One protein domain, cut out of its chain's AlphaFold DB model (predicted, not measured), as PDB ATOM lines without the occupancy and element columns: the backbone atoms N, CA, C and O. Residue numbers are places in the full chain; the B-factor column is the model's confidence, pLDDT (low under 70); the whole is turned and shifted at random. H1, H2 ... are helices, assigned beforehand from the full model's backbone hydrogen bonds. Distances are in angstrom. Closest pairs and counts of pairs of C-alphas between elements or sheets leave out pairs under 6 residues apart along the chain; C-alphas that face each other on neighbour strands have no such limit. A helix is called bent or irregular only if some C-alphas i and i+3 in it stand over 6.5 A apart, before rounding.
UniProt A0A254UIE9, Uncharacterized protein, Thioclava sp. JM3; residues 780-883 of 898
ATOM      1  N   LEU A 780     314.070 293.191 268.557       85.25
ATOM      2  CA  LEU A 780     312.711 293.154 269.085       85.25
ATOM      3  C   LEU A 780     312.234 294.514 269.617       85.25
ATOM      4  O   LEU A 780     311.195 294.995 269.184       85.25
ATOM      5  N   GLN A 781     312.978 295.150 270.530       85.81
ATOM      6  CA  GLN A 781     312.549 296.425 271.125       85.81
ATOM      7  C   GLN A 781     312.624 297.596 270.150       85.81
ATOM      8  O   GLN A 781     311.746 298.455 270.179       85.81
ATOM      9  N   ARG A 782     313.626 297.622 269.262       84.81
ATOM     10  CA  ARG A 782     313.708 298.640 268.203       84.81
ATOM     11  C   ARG A 782     312.537 298.524 267.236       84.81
ATOM     12  O   ARG A 782     311.912 299.530 266.933       84.81
ATOM     13  N   SER A 783     312.221 297.301 266.808       86.12
ATOM     14  CA  SER A 783     311.055 297.033 265.965       86.12
ATOM     15  C   SER A 783     309.773 297.464 266.679       86.12
ATOM     16  O   SER A 783     309.011 298.247 266.127       86.12
ATOM     17  N   PHE A 784     309.587 297.054 267.940       88.69
ATOM     18  CA  PHE A 784     308.374 297.352 268.709       88.69
ATOM     19  C   PHE A 784     308.177 298.849 268.980       88.69
ATOM     20  O   PHE A 784     307.044 299.311 269.068       88.69
ATOM     21  N   SER A 785     309.271 299.599 269.137       84.88
ATOM     22  CA  SER A 785     309.226 301.052 269.339       84.88
ATOM     23  C   SER A 785     308.873 301.810 268.058       84.88
ATOM     24  O   SER A 785     308.325 302.903 268.147       84.88
ATOM     25  N   ASN A 786     309.188 301.241 266.890       87.12
ATOM     26  CA  ASN A 786     308.882 301.836 265.591       87.12
ATOM     27  C   ASN A 786     307.449 301.518 265.151       87.12
ATOM     28  O   ASN A 786     306.692 302.429 264.833       87.12
ATOM     29  N   ASP A 787     307.086 300.234 265.144       88.94
ATOM     30  CA  ASP A 787     305.752 299.762 264.774       88.94
ATOM     31  C   ASP A 787     305.381 298.536 265.612       88.94
ATOM     32  O   ASP A 787     306.001 297.471 265.540       88.94
ATOM     33  N   ARG A 788     304.348 298.697 266.437       89.25
ATOM     34  CA  ARG A 788     303.870 297.655 267.342       89.25
ATOM     35  C   ARG A 788     303.190 296.505 266.598       89.25
ATOM     36  O   ARG A 788     303.461 295.352 266.932       89.25
ATOM     37  N   GLU A 789     302.331 296.795 265.624       87.12
ATOM     38  CA  GLU A 789     301.547 295.771 264.919       87.12
ATOM     39  C   GLU A 789     302.429 294.958 263.975       87.12
ATOM     40  O   GLU A 789     302.385 293.726 264.006       87.12
ATOM     41  N   GLU A 790     303.308 295.623 263.217       89.38
ATOM     42  CA  GLU A 790     304.275 294.928 262.358       89.38
ATOM     43  C   GLU A 790     305.156 293.998 263.201       89.38
ATOM     44  O   GLU A 790     305.419 292.854 262.831       89.38
ATOM     45  N   THR A 791     305.580 294.456 264.380       89.00
ATOM     46  CA  THR A 791     306.448 293.671 265.264       89.00
ATOM     47  C   THR A 791     305.754 292.431 265.822       89.00
ATOM     48  O   THR A 791     306.398 291.382 265.936       89.00
ATOM     49  N   ILE A 792     304.464 292.522 266.161       89.44
ATOM     50  CA  ILE A 792     303.676 291.382 266.651       89.44
ATOM     51  C   ILE A 792     303.655 290.262 265.602       89.44
ATOM     52  O   ILE A 792     303.941 289.110 265.948       89.44
ATOM     53  N   ASP A 793     303.407 290.588 264.328       86.06
ATOM     54  CA  ASP A 793     303.417 289.591 263.249       86.06
ATOM     55  C   ASP A 793     304.837 289.116 262.910       86.06
ATOM     56  O   ASP A 793     305.121 287.913 262.912       86.06
ATOM     57  N   ARG A 794     305.775 290.051 262.716       82.56
ATOM     58  CA  ARG A 794     307.159 289.765 262.310       82.56
ATOM     59  C   ARG A 794     307.891 288.846 263.282       82.56
ATOM     60  O   ARG A 794     308.638 287.966 262.855       82.56
ATOM     61  N   PHE A 795     307.687 289.032 264.584       86.62
ATOM     62  CA  PHE A 795     308.309 288.205 265.622       86.62
ATOM     63  C   PHE A 795     307.419 287.042 266.081       86.62
ATOM     64  O   PHE A 795     307.789 286.336 267.029       86.62
ATOM     65  N   ARG A 796     306.282 286.817 265.402       86.81
ATOM     66  CA  ARG A 796     305.310 285.746 265.676       86.81
ATOM     67  C   ARG A 796     304.950 285.686 267.159       86.81
ATOM     68  O   ARG A 796     305.133 284.659 267.817       86.81
ATOM     69  N   MET A 797     304.529 286.825 267.703       89.69
ATOM     70  CA  MET A 797     304.183 286.923 269.114       89.69
ATOM     71  C   MET A 797     302.928 286.111 269.430       89.69
ATOM     72  O   MET A 797     301.945 286.152 268.699       89.69
ATOM     73  N   ILE A 798     302.959 285.397 270.550       86.94
ATOM     74  CA  ILE A 798     301.840 284.608 271.066       86.94
ATOM     75  C   ILE A 798     301.637 284.882 272.554       86.94
ATOM     76  O   ILE A 798     302.591 285.159 273.284       86.94
ATOM     77  N   SER A 799     300.404 284.739 273.028       87.19
ATOM     78  CA  SER A 799     300.080 284.640 274.455       87.19
ATOM     79  C   SER A 799     299.500 283.251 274.749       87.19
ATOM     80  O   SER A 799     299.073 282.543 273.837       87.19
ATOM     81  N   LEU A 800     299.557 282.802 276.005       73.50
ATOM     82  CA  LEU A 800     298.992 281.508 276.396       73.50
ATOM     83  C   LEU A 800     297.475 281.661 276.586       73.50
ATOM     84  O   LEU A 800     297.026 281.960 277.686       73.50
ATOM     85  N   SER A 801     296.700 281.481 275.516       61.69
ATOM     86  CA  SER A 801     295.235 281.636 275.519       61.69
ATOM     87  C   SER A 801     294.457 280.375 275.919       61.69
ATOM     88  O   SER A 801     293.257 280.444 276.146       61.69
ATOM     89  N   THR A 802     295.106 279.216 276.069       51.28
ATOM     90  CA  THR A 802     294.448 277.905 276.268       51.28
ATOM     91  C   THR A 802     293.787 277.679 277.639       51.28
ATOM     92  O   THR A 802     293.430 276.548 277.958       51.28
ATOM     93  N   ALA A 803     293.619 278.718 278.458       48.31
ATOM     94  CA  ALA A 803     293.060 278.623 279.809       48.31
ATOM     95  C   ALA A 803     291.830 279.518 280.057       48.31
ATOM     96  O   ALA A 803     291.465 279.706 281.216       48.31
ATOM     97  N   LEU A 804     291.197 280.078 279.019       46.56
ATOM     98  CA  LEU A 804     290.073 281.014 279.171       46.56
ATOM     99  C   LEU A 804     288.866 280.603 278.322       46.56
ATOM    100  O   LEU A 804     289.018 279.981 277.274       46.56
ATOM    101  N   SER A 805     287.674 280.961 278.800       51.97
ATOM    102  CA  SER A 805     286.458 281.042 277.986       51.97
ATOM    103  C   SER A 805     286.650 282.044 276.845       51.97
ATOM    104  O   SER A 805     287.357 283.031 277.033       51.97
ATOM    105  N   ASP A 806     285.962 281.852 275.714       52.25
ATOM    106  CA  ASP A 806     286.041 282.682 274.489       52.25
ATOM    107  C   ASP A 806     285.746 284.197 274.675       52.25
ATOM    108  O   ASP A 806     285.765 284.952 273.707       52.25
ATOM    109  N   ALA A 807     285.466 284.657 275.900       51.91
ATOM    110  CA  ALA A 807     285.080 286.026 276.244       51.91
ATOM    111  C   ALA A 807     286.194 286.892 276.881       51.91
ATOM    112  O   ALA A 807     285.952 288.073 277.120       51.91
ATOM    113  N   ASP A 808     287.387 286.353 277.164       63.16
ATOM    114  CA  ASP A 808     288.467 287.113 277.822       63.16
ATOM    115  C   ASP A 808     289.481 287.708 276.822       63.16
ATOM    116  O   ASP A 808     289.925 287.028 275.896       63.16
ATOM    117  N   GLU A 809     289.920 288.955 277.050       69.75
ATOM    118  CA  GLU A 809     290.999 289.596 276.276       69.75
ATOM    119  C   GLU A 809     292.302 288.780 276.336       69.75
ATOM    120  O   GLU A 809     292.770 288.380 277.413       69.75
ATOM    121  N   THR A 810     292.938 288.554 275.181       80.44
ATOM    122  CA  THR A 810     294.218 287.840 275.136       80.44
ATOM    123  C   THR A 810     295.369 288.755 275.547       80.44
ATOM    124  O   THR A 810     295.301 289.978 275.433       80.44
ATOM    125  N   GLY A 811     296.501 288.176 275.968       84.88
ATOM    126  CA  GLY A 811     297.693 288.972 276.279       84.88
ATOM    127  C   GLY A 811     298.170 289.836 275.106       84.88
ATOM    128  O   GLY A 811     298.731 290.905 275.335       84.88
ATOM    129  N   ILE A 812     297.915 289.401 273.865       88.00
ATOM    130  CA  ILE A 812     298.239 290.172 272.659       88.00
ATOM    131  C   ILE A 812     297.320 291.388 272.536       88.00
ATOM    132  O   ILE A 812     297.816 292.472 272.248       88.00
ATOM    133  N   ASP A 813     296.026 291.249 272.818       86.31
ATOM    134  CA  ASP A 813     295.077 292.368 272.755       86.31
ATOM    135  C   ASP A 813     295.417 293.438 273.799       86.31
ATOM    136  O   ASP A 813     295.494 294.626 273.483       86.31
ATOM    137  N   VAL A 814     295.775 293.012 275.014       87.50
ATOM    138  CA  VAL A 814     296.280 293.923 276.054       87.50
ATOM    139  C   VAL A 814     297.597 294.575 275.614       87.50
ATOM    140  O   VAL A 814     297.786 295.774 275.792       87.50
ATOM    141  N   LEU A 815     298.507 293.829 274.978       89.56
ATOM    142  CA  LEU A 815     299.773 294.375 274.475       89.56
ATOM    143  C   LEU A 815     299.569 295.450 273.395       89.56
ATOM    144  O   LEU A 815     300.328 296.422 273.366       89.56
ATOM    145  N   ARG A 816     298.555 295.302 272.535       88.88
ATOM    146  CA  ARG A 816     298.186 296.298 271.516       88.88
ATOM    147  C   ARG A 816     297.687 297.594 272.134       88.88
ATOM    148  O   ARG A 816     298.097 298.664 271.687       88.88
ATOM    149  N   ASN A 817     296.879 297.496 273.184       85.50
ATOM    150  CA  ASN A 817     296.196 298.639 273.791       85.50
ATOM    151  C   ASN A 817     296.999 299.314 274.918       85.50
ATOM    152  O   ASN A 817     296.753 300.476 275.242       85.50
ATOM    153  N   SER A 818     297.993 298.636 275.501       85.50
ATOM    154  CA  SER A 818     298.783 299.183 276.610       85.50
ATOM    155  C   SER A 818     299.696 300.349 276.191       85.50
ATOM    156  O   SER A 818     300.422 300.256 275.191       85.50
ATOM    157  N   PRO A 819     299.774 301.439 276.979       83.69
ATOM    158  CA  PRO A 819     300.794 302.472 276.799       83.69
ATOM    159  C   PRO A 819     302.206 301.881 276.888       83.69
ATOM    160  O   PRO A 819     302.467 301.042 277.747       83.69
ATOM    161  N   VAL A 820     303.144 302.342 276.047       79.69
ATOM    162  CA  VAL A 820     304.540 301.842 276.033       79.69
ATOM    163  C   VAL A 820     305.192 301.922 277.419       79.69
ATOM    164  O   VAL A 820     305.923 301.013 277.798       79.69
ATOM    165  N   ALA A 821     304.876 302.963 278.200       78.88
ATOM    166  CA  ALA A 821     305.378 303.150 279.563       78.88
ATOM    167  C   ALA A 821     305.008 302.005 280.527       78.88
ATOM    168  O   ALA A 821     305.744 301.744 281.475       78.88
ATOM    169  N   ASN A 822     303.908 301.297 280.258       83.31
ATOM    170  CA  ASN A 822     303.419 300.188 281.076       83.31
ATOM    171  C   ASN A 822     303.886 298.822 280.547       83.31
ATOM    172  O   ASN A 822     303.559 297.791 281.126       83.31
ATOM    173  N   ILE A 823     304.638 298.775 279.444       89.62
ATOM    174  CA  ILE A 823     305.102 297.521 278.844       89.62
ATOM    175  C   ILE A 823     306.525 297.233 279.315       89.62
ATOM    176  O   ILE A 823     307.448 298.015 279.096       89.62
ATOM    177  N   VAL A 824     306.728 296.063 279.919       89.88
ATOM    178  CA  VAL A 824     308.040 295.635 280.417       89.88
ATOM    179  C   VAL A 824     308.561 294.463 279.596       89.88
ATOM    180  O   VAL A 824     307.973 293.383 279.564       89.88
ATOM    181  N   PHE A 825     309.723 294.655 278.977       90.50
ATOM    182  CA  PHE A 825     310.435 293.601 278.261       90.50
ATOM    183  C   PHE A 825     311.315 292.797 279.219       90.50
ATOM    184  O   PHE A 825     312.196 293.333 279.902       90.50
ATOM    185  N   ARG A 826     311.121 291.479 279.244       88.31
ATOM    186  CA  ARG A 826     311.965 290.523 279.966       88.31
ATOM    187  C   ARG A 826     312.629 289.574 278.987       88.31
ATOM    188  O   ARG A 826     312.212 289.419 277.850       88.31
ATOM    189  N   ASP A 827     313.656 288.872 279.456       84.62
ATOM    190  CA  ASP A 827     314.362 287.916 278.600       84.62
ATOM    191  C   ASP A 827     313.458 286.761 278.143       84.62
ATOM    192  O   ASP A 827     313.701 286.175 277.098       84.62
ATOM    193  N   THR A 828     312.399 286.440 278.895       87.31
ATOM    194  CA  THR A 828     311.518 285.284 278.633       87.31
ATOM    195  C   THR A 828     310.136 285.634 278.084       87.31
ATOM    196  O   THR A 828     309.427 284.723 277.663       87.31
ATOM    197  N   HIS A 829     309.719 286.899 278.148       91.44
ATOM    198  CA  HIS A 829     308.392 287.366 277.738       91.44
ATOM    199  C   HIS A 829     308.339 288.903 277.747       91.44
ATOM    200  O   HIS A 829     309.205 289.562 278.321       91.44
ATOM    201  N   ILE A 830     307.261 289.455 277.203       92.88
ATOM    202  CA  ILE A 830     306.840 290.845 277.337       92.88
ATOM    203  C   ILE A 830     305.633 290.871 278.277       92.88
ATOM    204  O   ILE A 830     304.692 290.089 278.114       92.88
ATOM    205  N   CYS A 831     305.680 291.741 279.282       92.00
ATOM    206  CA  CYS A 831     304.593 291.962 280.226       92.00
ATOM    207  C   CYS A 831     303.826 293.230 279.820       92.00
ATOM    208  O   CYS A 831     304.392 294.320 279.934       92.00
ATOM    209  N   PRO A 832     302.569 293.121 279.358       89.88
ATOM    210  CA  PRO A 832     301.800 294.281 278.910       89.88
ATOM    211  C   PRO A 832     301.216 295.125 280.059       89.88
ATOM    212  O   PRO A 832     300.679 296.197 279.805       89.88
ATOM    213  N   VAL A 833     301.320 294.652 281.308       88.44
ATOM    214  CA  VAL A 833     300.735 295.261 282.522       88.44
ATOM    215  C   VAL A 833     301.794 295.681 283.551       88.44
ATOM    216  O   VAL A 833     301.557 295.663 284.751       88.44
ATOM    217  N   GLY A 834     303.013 295.987 283.112       86.19
ATOM    218  CA  GLY A 834     304.010 296.634 283.974       86.19
ATOM    219  C   GLY A 834     304.543 295.791 285.132       86.19
ATOM    220  O   GLY A 834     305.173 296.331 286.027       86.19
ATOM    221  N   GLU A 835     304.307 294.474 285.118       85.44
ATOM    222  CA  GLU A 835     304.567 293.549 286.241       85.44
ATOM    223  C   GLU A 835     303.650 293.723 287.459       85.44
ATOM    224  O   GLU A 835     303.776 292.989 288.444       85.44
ATOM    225  N   GLU A 836     302.649 294.589 287.355       88.00
ATOM    226  CA  GLU A 836     301.561 294.705 288.315       88.00
ATOM    227  C   GLU A 836     300.495 293.660 287.974       88.00
ATOM    228  O   GLU A 836     299.588 293.878 287.176       88.00
ATOM    229  N   CYS A 837     300.655 292.453 288.525       88.12
ATOM    230  CA  CYS A 837     299.808 291.308 288.188       88.12
ATOM    231  C   CYS A 837     298.338 291.542 288.620       88.12
ATOM    232  O   CYS A 837     298.089 291.665 289.823       88.12
ATOM    233  N   PRO A 838     297.358 291.511 287.694       87.12
ATOM    234  CA  PRO A 838     295.937 291.595 288.033       87.12
ATOM    235  C   PRO A 838     295.473 290.448 288.945       87.12
ATOM    236  O   PRO A 838     296.031 289.346 288.918       87.12
ATOM    237  N   LYS A 839     294.436 290.690 289.760       84.56
ATOM    238  CA  LYS A 839     293.950 289.722 290.766       84.56
ATOM    239  C   LYS A 839     293.518 288.386 290.150       84.56
ATOM    240  O   LYS A 839     293.815 287.334 290.713       84.56
ATOM    241  N   ASP A 840     292.865 288.422 288.996       82.31
ATOM    242  CA  ASP A 840     292.436 287.246 288.233       82.31
ATOM    243  C   ASP A 840     293.634 286.448 287.685       82.31
ATOM    244  O   ASP A 840     293.655 285.219 287.759       82.31
ATOM    245  N   VAL A 841     294.690 287.129 287.227       82.81
ATOM    246  CA  VAL A 841     295.938 286.492 286.773       82.81
ATOM    247  C   VAL A 841     296.670 285.814 287.930       82.81
ATOM    248  O   VAL A 841     297.190 284.712 287.758       82.81
ATOM    249  N   ILE A 842     296.701 286.434 289.114       84.56
ATOM    250  CA  ILE A 842     297.300 285.832 290.319       84.56
ATOM    251  C   ILE A 842     296.517 284.586 290.736       84.56
ATOM    252  O   ILE A 842     297.135 283.561 291.031       84.56
ATOM    253  N   ALA A 843     295.183 284.658 290.731       80.88
ATOM    254  CA  ALA A 843     294.322 283.528 291.066       80.88
ATOM    255  C   ALA A 843     294.550 282.341 290.113       80.88
ATOM    256  O   ALA A 843     294.718 281.215 290.574       80.88
ATOM    257  N   ALA A 844     294.651 282.595 288.803       77.19
ATOM    258  CA  ALA A 844     294.901 281.556 287.801       77.19
ATOM    259  C   ALA A 844     296.335 280.994 287.845       77.19
ATOM    260  O   ALA A 844     296.548 279.792 287.701       77.19
ATOM    261  N   ALA A 845     297.343 281.847 288.052       74.56
ATOM    262  CA  ALA A 845     298.750 281.442 288.053       74.56
ATOM    263  C   ALA A 845     299.241 280.902 289.415       74.56
ATOM    264  O   ALA A 845     300.369 280.407 289.519       74.56
ATOM    265  N   GLY A 846     298.419 281.021 290.465       79.56
ATOM    266  CA  GLY A 846     298.669 280.554 291.832       79.56
ATOM    267  C   GLY A 846     299.633 281.413 292.661       79.56
ATOM    268  O   GLY A 846     299.787 281.170 293.855       79.56
ATOM    269  N   ALA A 847     300.310 282.393 292.055       82.12
ATOM    270  CA  ALA A 847     301.153 283.384 292.728       82.12
ATOM    271  C   ALA A 847     301.492 284.547 291.778       82.12
ATOM    272  O   ALA A 847     301.405 284.415 290.554       82.12
ATOM    273  N   THR A 848     301.965 285.665 292.335       84.75
ATOM    274  CA  THR A 848     302.546 286.768 291.556       84.75
ATOM    275  C   THR A 848     303.799 286.313 290.790       84.75
ATOM    276  O   THR A 848     304.493 285.370 291.184       84.75
ATOM    277  N   MET A 849     304.101 286.976 289.666       82.88
ATOM    278  CA  MET A 849     305.329 286.774 288.872       82.88
ATOM    279  C   MET A 849     305.551 285.344 288.335       82.88
ATOM    280  O   MET A 849     306.670 284.935 288.008       82.88
ATOM    281  N   ARG A 850     304.477 284.566 288.171       84.88
ATOM    282  CA  ARG A 850     304.483 283.237 287.533       84.88
ATOM    283  C   ARG A 850     304.312 283.335 286.013       84.88
ATOM    284  O   ARG A 850     303.517 282.625 285.406       84.88
ATOM    285  N   CYS A 851     305.122 284.175 285.366       86.38
ATOM    286  CA  CYS A 851     304.963 284.543 283.952       86.38
ATOM    287  C   CYS A 851     305.066 283.369 282.957       86.38
ATOM    288  O   CYS A 851     304.627 283.477 281.816       86.38
ATOM    289  N   GLY A 852     305.614 282.224 283.380       83.75
ATOM    290  CA  GLY A 852     305.637 281.003 282.573       83.75
ATOM    291  C   GLY A 852     304.240 280.494 282.201       83.75
ATOM    292  O   GLY A 852     304.069 280.041 281.071       83.75
ATOM    293  N   VAL A 853     303.271 280.637 283.114       84.00
ATOM    294  CA  VAL A 853     301.866 280.193 282.984       84.00
ATOM    295  C   VAL A 853     300.877 281.364 282.911       84.00
ATOM    296  O   VAL A 853     299.672 281.158 282.897       84.00
ATOM    297  N   CYS A 854     301.376 282.602 282.892       86.19
ATOM    298  CA  CYS A 854     300.543 283.799 282.841       86.19
ATOM    299  C   CYS A 854     299.863 283.939 281.471       86.19
ATOM    300  O   CYS A 854     300.549 283.909 280.446       86.19
ATOM    301  N   LYS A 855     298.542 284.166 281.473       83.56
ATOM    302  CA  LYS A 855     297.736 284.409 280.263       83.56
ATOM    303  C   LYS A 855     298.112 285.695 279.519       83.56
ATOM    304  O   LYS A 855     298.064 285.735 278.297       83.56
ATOM    305  N   LEU A 856     298.553 286.725 280.248       87.94
ATOM    306  CA  LEU A 856     298.906 288.030 279.673       87.94
ATOM    307  C   LEU A 856     300.347 288.092 279.144       87.94
ATOM    308  O   LEU A 856     300.704 289.015 278.418       87.94
ATOM    309  N   ALA A 857     301.207 287.136 279.513       90.38
ATOM    310  CA  ALA A 857     302.609 287.159 279.115       90.38
ATOM    311  C   ALA A 857     302.757 286.837 277.620       90.38
ATOM    312  O   ALA A 857     302.497 285.713 277.186       90.38
ATOM    313  N   CYS A 858     303.245 287.810 276.853       91.19
ATOM    314  CA  CYS A 858     303.466 287.668 275.418       91.19
ATOM    315  C   CYS A 858     304.875 287.142 275.142       91.19
ATOM    316  O   CYS A 858     305.856 287.619 275.708       91.19
ATOM    317  N   LYS A 859     305.001 286.136 274.283       91.50
ATOM    318  CA  LYS A 859     306.262 285.455 273.964       91.50
ATOM    319  C   LYS A 859     306.484 285.514 272.463       91.50
ATOM    320  O   LYS A 859     305.537 285.433 271.698       91.50
ATOM    321  N   SER A 860     307.736 285.632 272.050       89.19
ATOM    322  CA  SER A 860     308.138 285.699 270.641       89.19
ATOM    323  C   SER A 860     309.275 284.723 270.364       89.19
ATOM    324  O   SER A 860     309.850 284.158 271.302       89.19
ATOM    325  N   ILE A 861     309.635 284.559 269.091       81.38
ATOM    326  CA  ILE A 861     310.768 283.715 268.675       81.38
ATOM    327  C   ILE A 861     312.085 284.089 269.384       81.38
ATOM    328  O   ILE A 861     312.849 283.204 269.770       81.38
ATOM    329  N   ASP A 862     312.294 285.377 269.664       83.88
ATOM    330  CA  ASP A 862     313.496 285.903 270.325       83.88
ATOM    331  C   ASP A 862     313.588 285.514 271.809       83.88
ATOM    332  O   ASP A 862     314.675 285.507 272.387       83.88
ATOM    333  N   HIS A 863     312.468 285.144 272.435       87.12
ATOM    334  CA  HIS A 863     312.431 284.717 273.835       87.12
ATOM    335  C   HIS A 863     312.738 283.219 274.012       87.12
ATOM    336  O   HIS A 863     313.053 282.784 275.125       87.12
ATOM    337  N   LEU A 864     312.673 282.410 272.943       80.12
ATOM    338  CA  LEU A 864     312.865 280.952 273.005       80.12
ATOM    339  C   LEU A 864     314.195 280.535 273.669       80.12
ATOM    340  O   LEU A 864     314.155 279.663 274.546       80.12
ATOM    341  N   PRO A 865     315.351 281.161 273.355       73.56
ATOM    342  CA  PRO A 865     316.612 280.935 274.065       73.56
ATOM    343  C   PRO A 865     316.518 281.008 275.592       73.56
ATOM    344  O   PRO A 865     316.934 280.093 276.310       73.56
ATOM    345  N   ALA A 866     315.963 282.107 276.098       76.75
ATOM    346  CA  ALA A 866     315.899 282.385 277.523       76.75
ATOM    347  C   ALA A 866     314.824 281.540 278.213       76.75
ATOM    348  O   ALA A 866     315.029 281.099 279.345       76.75
ATOM    349  N   ILE A 867     313.711 281.248 277.530       80.44
ATOM    350  CA  ILE A 867     312.699 280.297 278.009       80.44
ATOM    351  C   ILE A 867     313.340 278.916 278.197       80.44
ATOM    352  O   ILE A 867     313.205 278.321 279.268       80.44
ATOM    353  N   ALA A 868     314.107 278.428 277.218       71.56
ATOM    354  CA  ALA A 868     314.804 277.147 277.316       71.56
ATOM    355  C   ALA A 868     315.821 277.125 278.472       71.56
ATOM    356  O   ALA A 868     315.876 276.154 279.233       71.56
ATOM    357  N   ALA A 869     316.588 278.204 278.657       68.81
ATOM    358  CA  ALA A 869     317.497 278.350 279.795       68.81
ATOM    359  C   ALA A 869     316.744 278.331 281.138       68.81
ATOM    360  O   ALA A 869     317.164 277.650 282.078       68.81
ATOM    361  N   LYS A 870     315.593 279.010 281.220       78.88
ATOM    362  CA  LYS A 870     314.756 279.045 282.423       78.88
ATOM    363  C   LYS A 870     314.152 277.681 282.751       78.88
ATOM    364  O   LYS A 870     314.164 277.290 283.916       78.88
ATOM    365  N   ILE A 871     313.701 276.926 281.747       74.38
ATOM    366  CA  ILE A 871     313.231 275.541 281.913       74.38
ATOM    367  C   ILE A 871     314.356 274.672 282.482       74.38
ATOM    368  O   ILE A 871     314.151 274.001 283.488       74.38
ATOM    369  N   ARG A 872     315.569 274.733 281.914       70.00
ATOM    370  CA  ARG A 872     316.731 273.983 282.433       70.00
ATOM    371  C   ARG A 872     317.049 274.347 283.885       70.00
ATOM    372  O   ARG A 872     317.277 273.450 284.694       70.00
ATOM    373  N   GLN A 873     317.025 275.640 284.224       75.75
ATOM    374  CA  GLN A 873     317.227 276.118 285.595       75.75
ATOM    375  C   GLN A 873     316.177 275.531 286.553       75.75
ATOM    376  O   GLN A 873     316.534 275.032 287.619       75.75
ATOM    377  N   LEU A 874     314.896 275.566 286.174       77.25
ATOM    378  CA  LEU A 874     313.799 275.031 286.983       77.25
ATOM    379  C   LEU A 874     313.899 273.510 287.144       77.25
ATOM    380  O   LEU A 874     313.823 273.028 288.270       77.25
ATOM    381  N   THR A 875     314.162 272.764 286.069       70.19
ATOM    382  CA  THR A 875     314.364 271.305 286.117       70.19
ATOM    383  C   THR A 875     315.539 270.927 287.017       70.19
ATOM    384  O   THR A 875     315.431 269.998 287.816       70.19
ATOM    385  N   SER A 876     316.650 271.668 286.940       63.50
ATOM    386  CA  SER A 876     317.807 271.464 287.820       63.50
ATOM    387  C   SER A 876     317.454 271.720 289.288       63.50
ATOM    388  O   SER A 876     317.770 270.906 290.154       63.50
ATOM    389  N   ARG A 877     316.718 272.802 289.574       70.75
ATOM    390  CA  ARG A 877     316.268 273.142 290.932       70.75
ATOM    391  C   ARG A 877     315.289 272.110 291.497       70.75
ATOM    392  O   ARG A 877     315.404 271.758 292.664       70.75
ATOM    393  N   ILE A 878     314.368 271.595 290.678       74.12
ATOM    394  CA  ILE A 878     313.457 270.502 291.057       74.12
ATOM    395  C   ILE A 878     314.259 269.249 291.406       74.12
ATOM    396  O   ILE A 878     314.020 268.652 292.451       74.12
ATOM    397  N   LYS A 879     315.242 268.882 290.576       68.94
ATOM    398  CA  LYS A 879     316.101 267.718 290.814       68.94
ATOM    399  C   LYS A 879     316.907 267.861 292.110       68.94
ATOM    400  O   LYS A 879     316.850 266.978 292.954       68.94
ATOM    401  N   HIS A 880     317.564 269.004 292.303       68.31
ATOM    402  CA  HIS A 880     318.329 269.300 293.516       68.31
ATOM    403  C   HIS A 880     317.458 269.264 294.782       68.31
ATOM    404  O   HIS A 880     317.837 268.660 295.784       68.31
ATOM    405  N   ASN A 881     316.259 269.851 294.731       66.38
ATOM    406  CA  ASN A 881     315.321 269.807 295.849       66.38
ATOM    407  C   ASN A 881     314.787 268.386 296.100       66.38
ATOM    408  O   ASN A 881     314.660 267.986 297.255       66.38
ATOM    409  N   GLY A 882     314.514 267.607 295.051       62.50
ATOM    410  CA  GLY A 882     314.130 266.196 295.170       62.50
ATOM    411  C   GLY A 882     315.216 265.355 295.845       62.50
ATOM    412  O   GLY A 882     314.921 264.592 296.765       62.50
ATOM    413  N   ASP A 883     316.478 265.566 295.468       58.72
ATOM    414  CA  ASP A 883     317.629 264.896 296.077       58.72
ATOM    415  C   ASP A 883     317.783 265.272 297.566       58.72
ATOM    416  O   ASP A 883     318.051 264.404 298.399       58.72
TER     417      ASP A 883
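Overview. This is residues 780 to 883 of the 898 residues of an uncharacterized protein of Thioclava sp. JM3 (UniProt A0A254UIE9). A body built largely of loops has four short helices round it, and residues 872 to 883 of a long last helix, H5, stick out as a free arm. H1 and H2 make a small helical hairpin with H3 near H2, while H4 lies away from the other helices. The 104 printed residues hold five named helices, H1 to H5 in chain order, and no named strand; the class is all helix, though under half of the residues, 51, are in named elements. The whole is compact, with a radius of gyration of the C-alphas of 14.5 A, yet elongated, spanning 48 by 29 by 24 A.

Along the chain. H1, residues 780 to 786, begins at C-alpha 780 (312.711, 293.154, 269.085). H2 is residues 788 to 794, H3 residues 811 to 817 and H4 residues 839 to 845. H5, residues 861 to 883, measures 33.9 A and ends at C-alpha 883 (317.629, 264.896, 296.077); it is only just irregular, with C-alphas 862 and 865 7.0 A apart.

Arrangement. H1 and H2 touch as a hairpin, opposite ways at a steep tilt of 43 degrees; their closest C-alphas, of Phe 784 and Thr 791, are 5.4 A apart. H2 and H3 are close but not clearly touching, with the C-alphas of Arg 788 and Arg 816 closest at 7.2 A. H1 and H5 are also close but not clearly touching, with the C-alphas of Leu 780 and Asp 862 closest at 7.4 A. H3 and H4 are apart, as are H4 and H5. Residues 798 to 799 pair antiparallel with 858 to 859, and 824 to 825 with 830 to 831. Every O i to N i+4 pair is within hydrogen-bond range in H1, H2, H3 and H4; in H5, 17 of 19 are.

Size, cuts and confidence. The two C-alphas farthest apart, of Asn 786 and Asp 883, are 48.7 A apart. The printed part has no cut. The link from H1 to H2 is tight; the other three are long. Mean pLDDT of the printed part is 80.5; residues 801 to 809, 869, 876 and 879 to 883 are under 70.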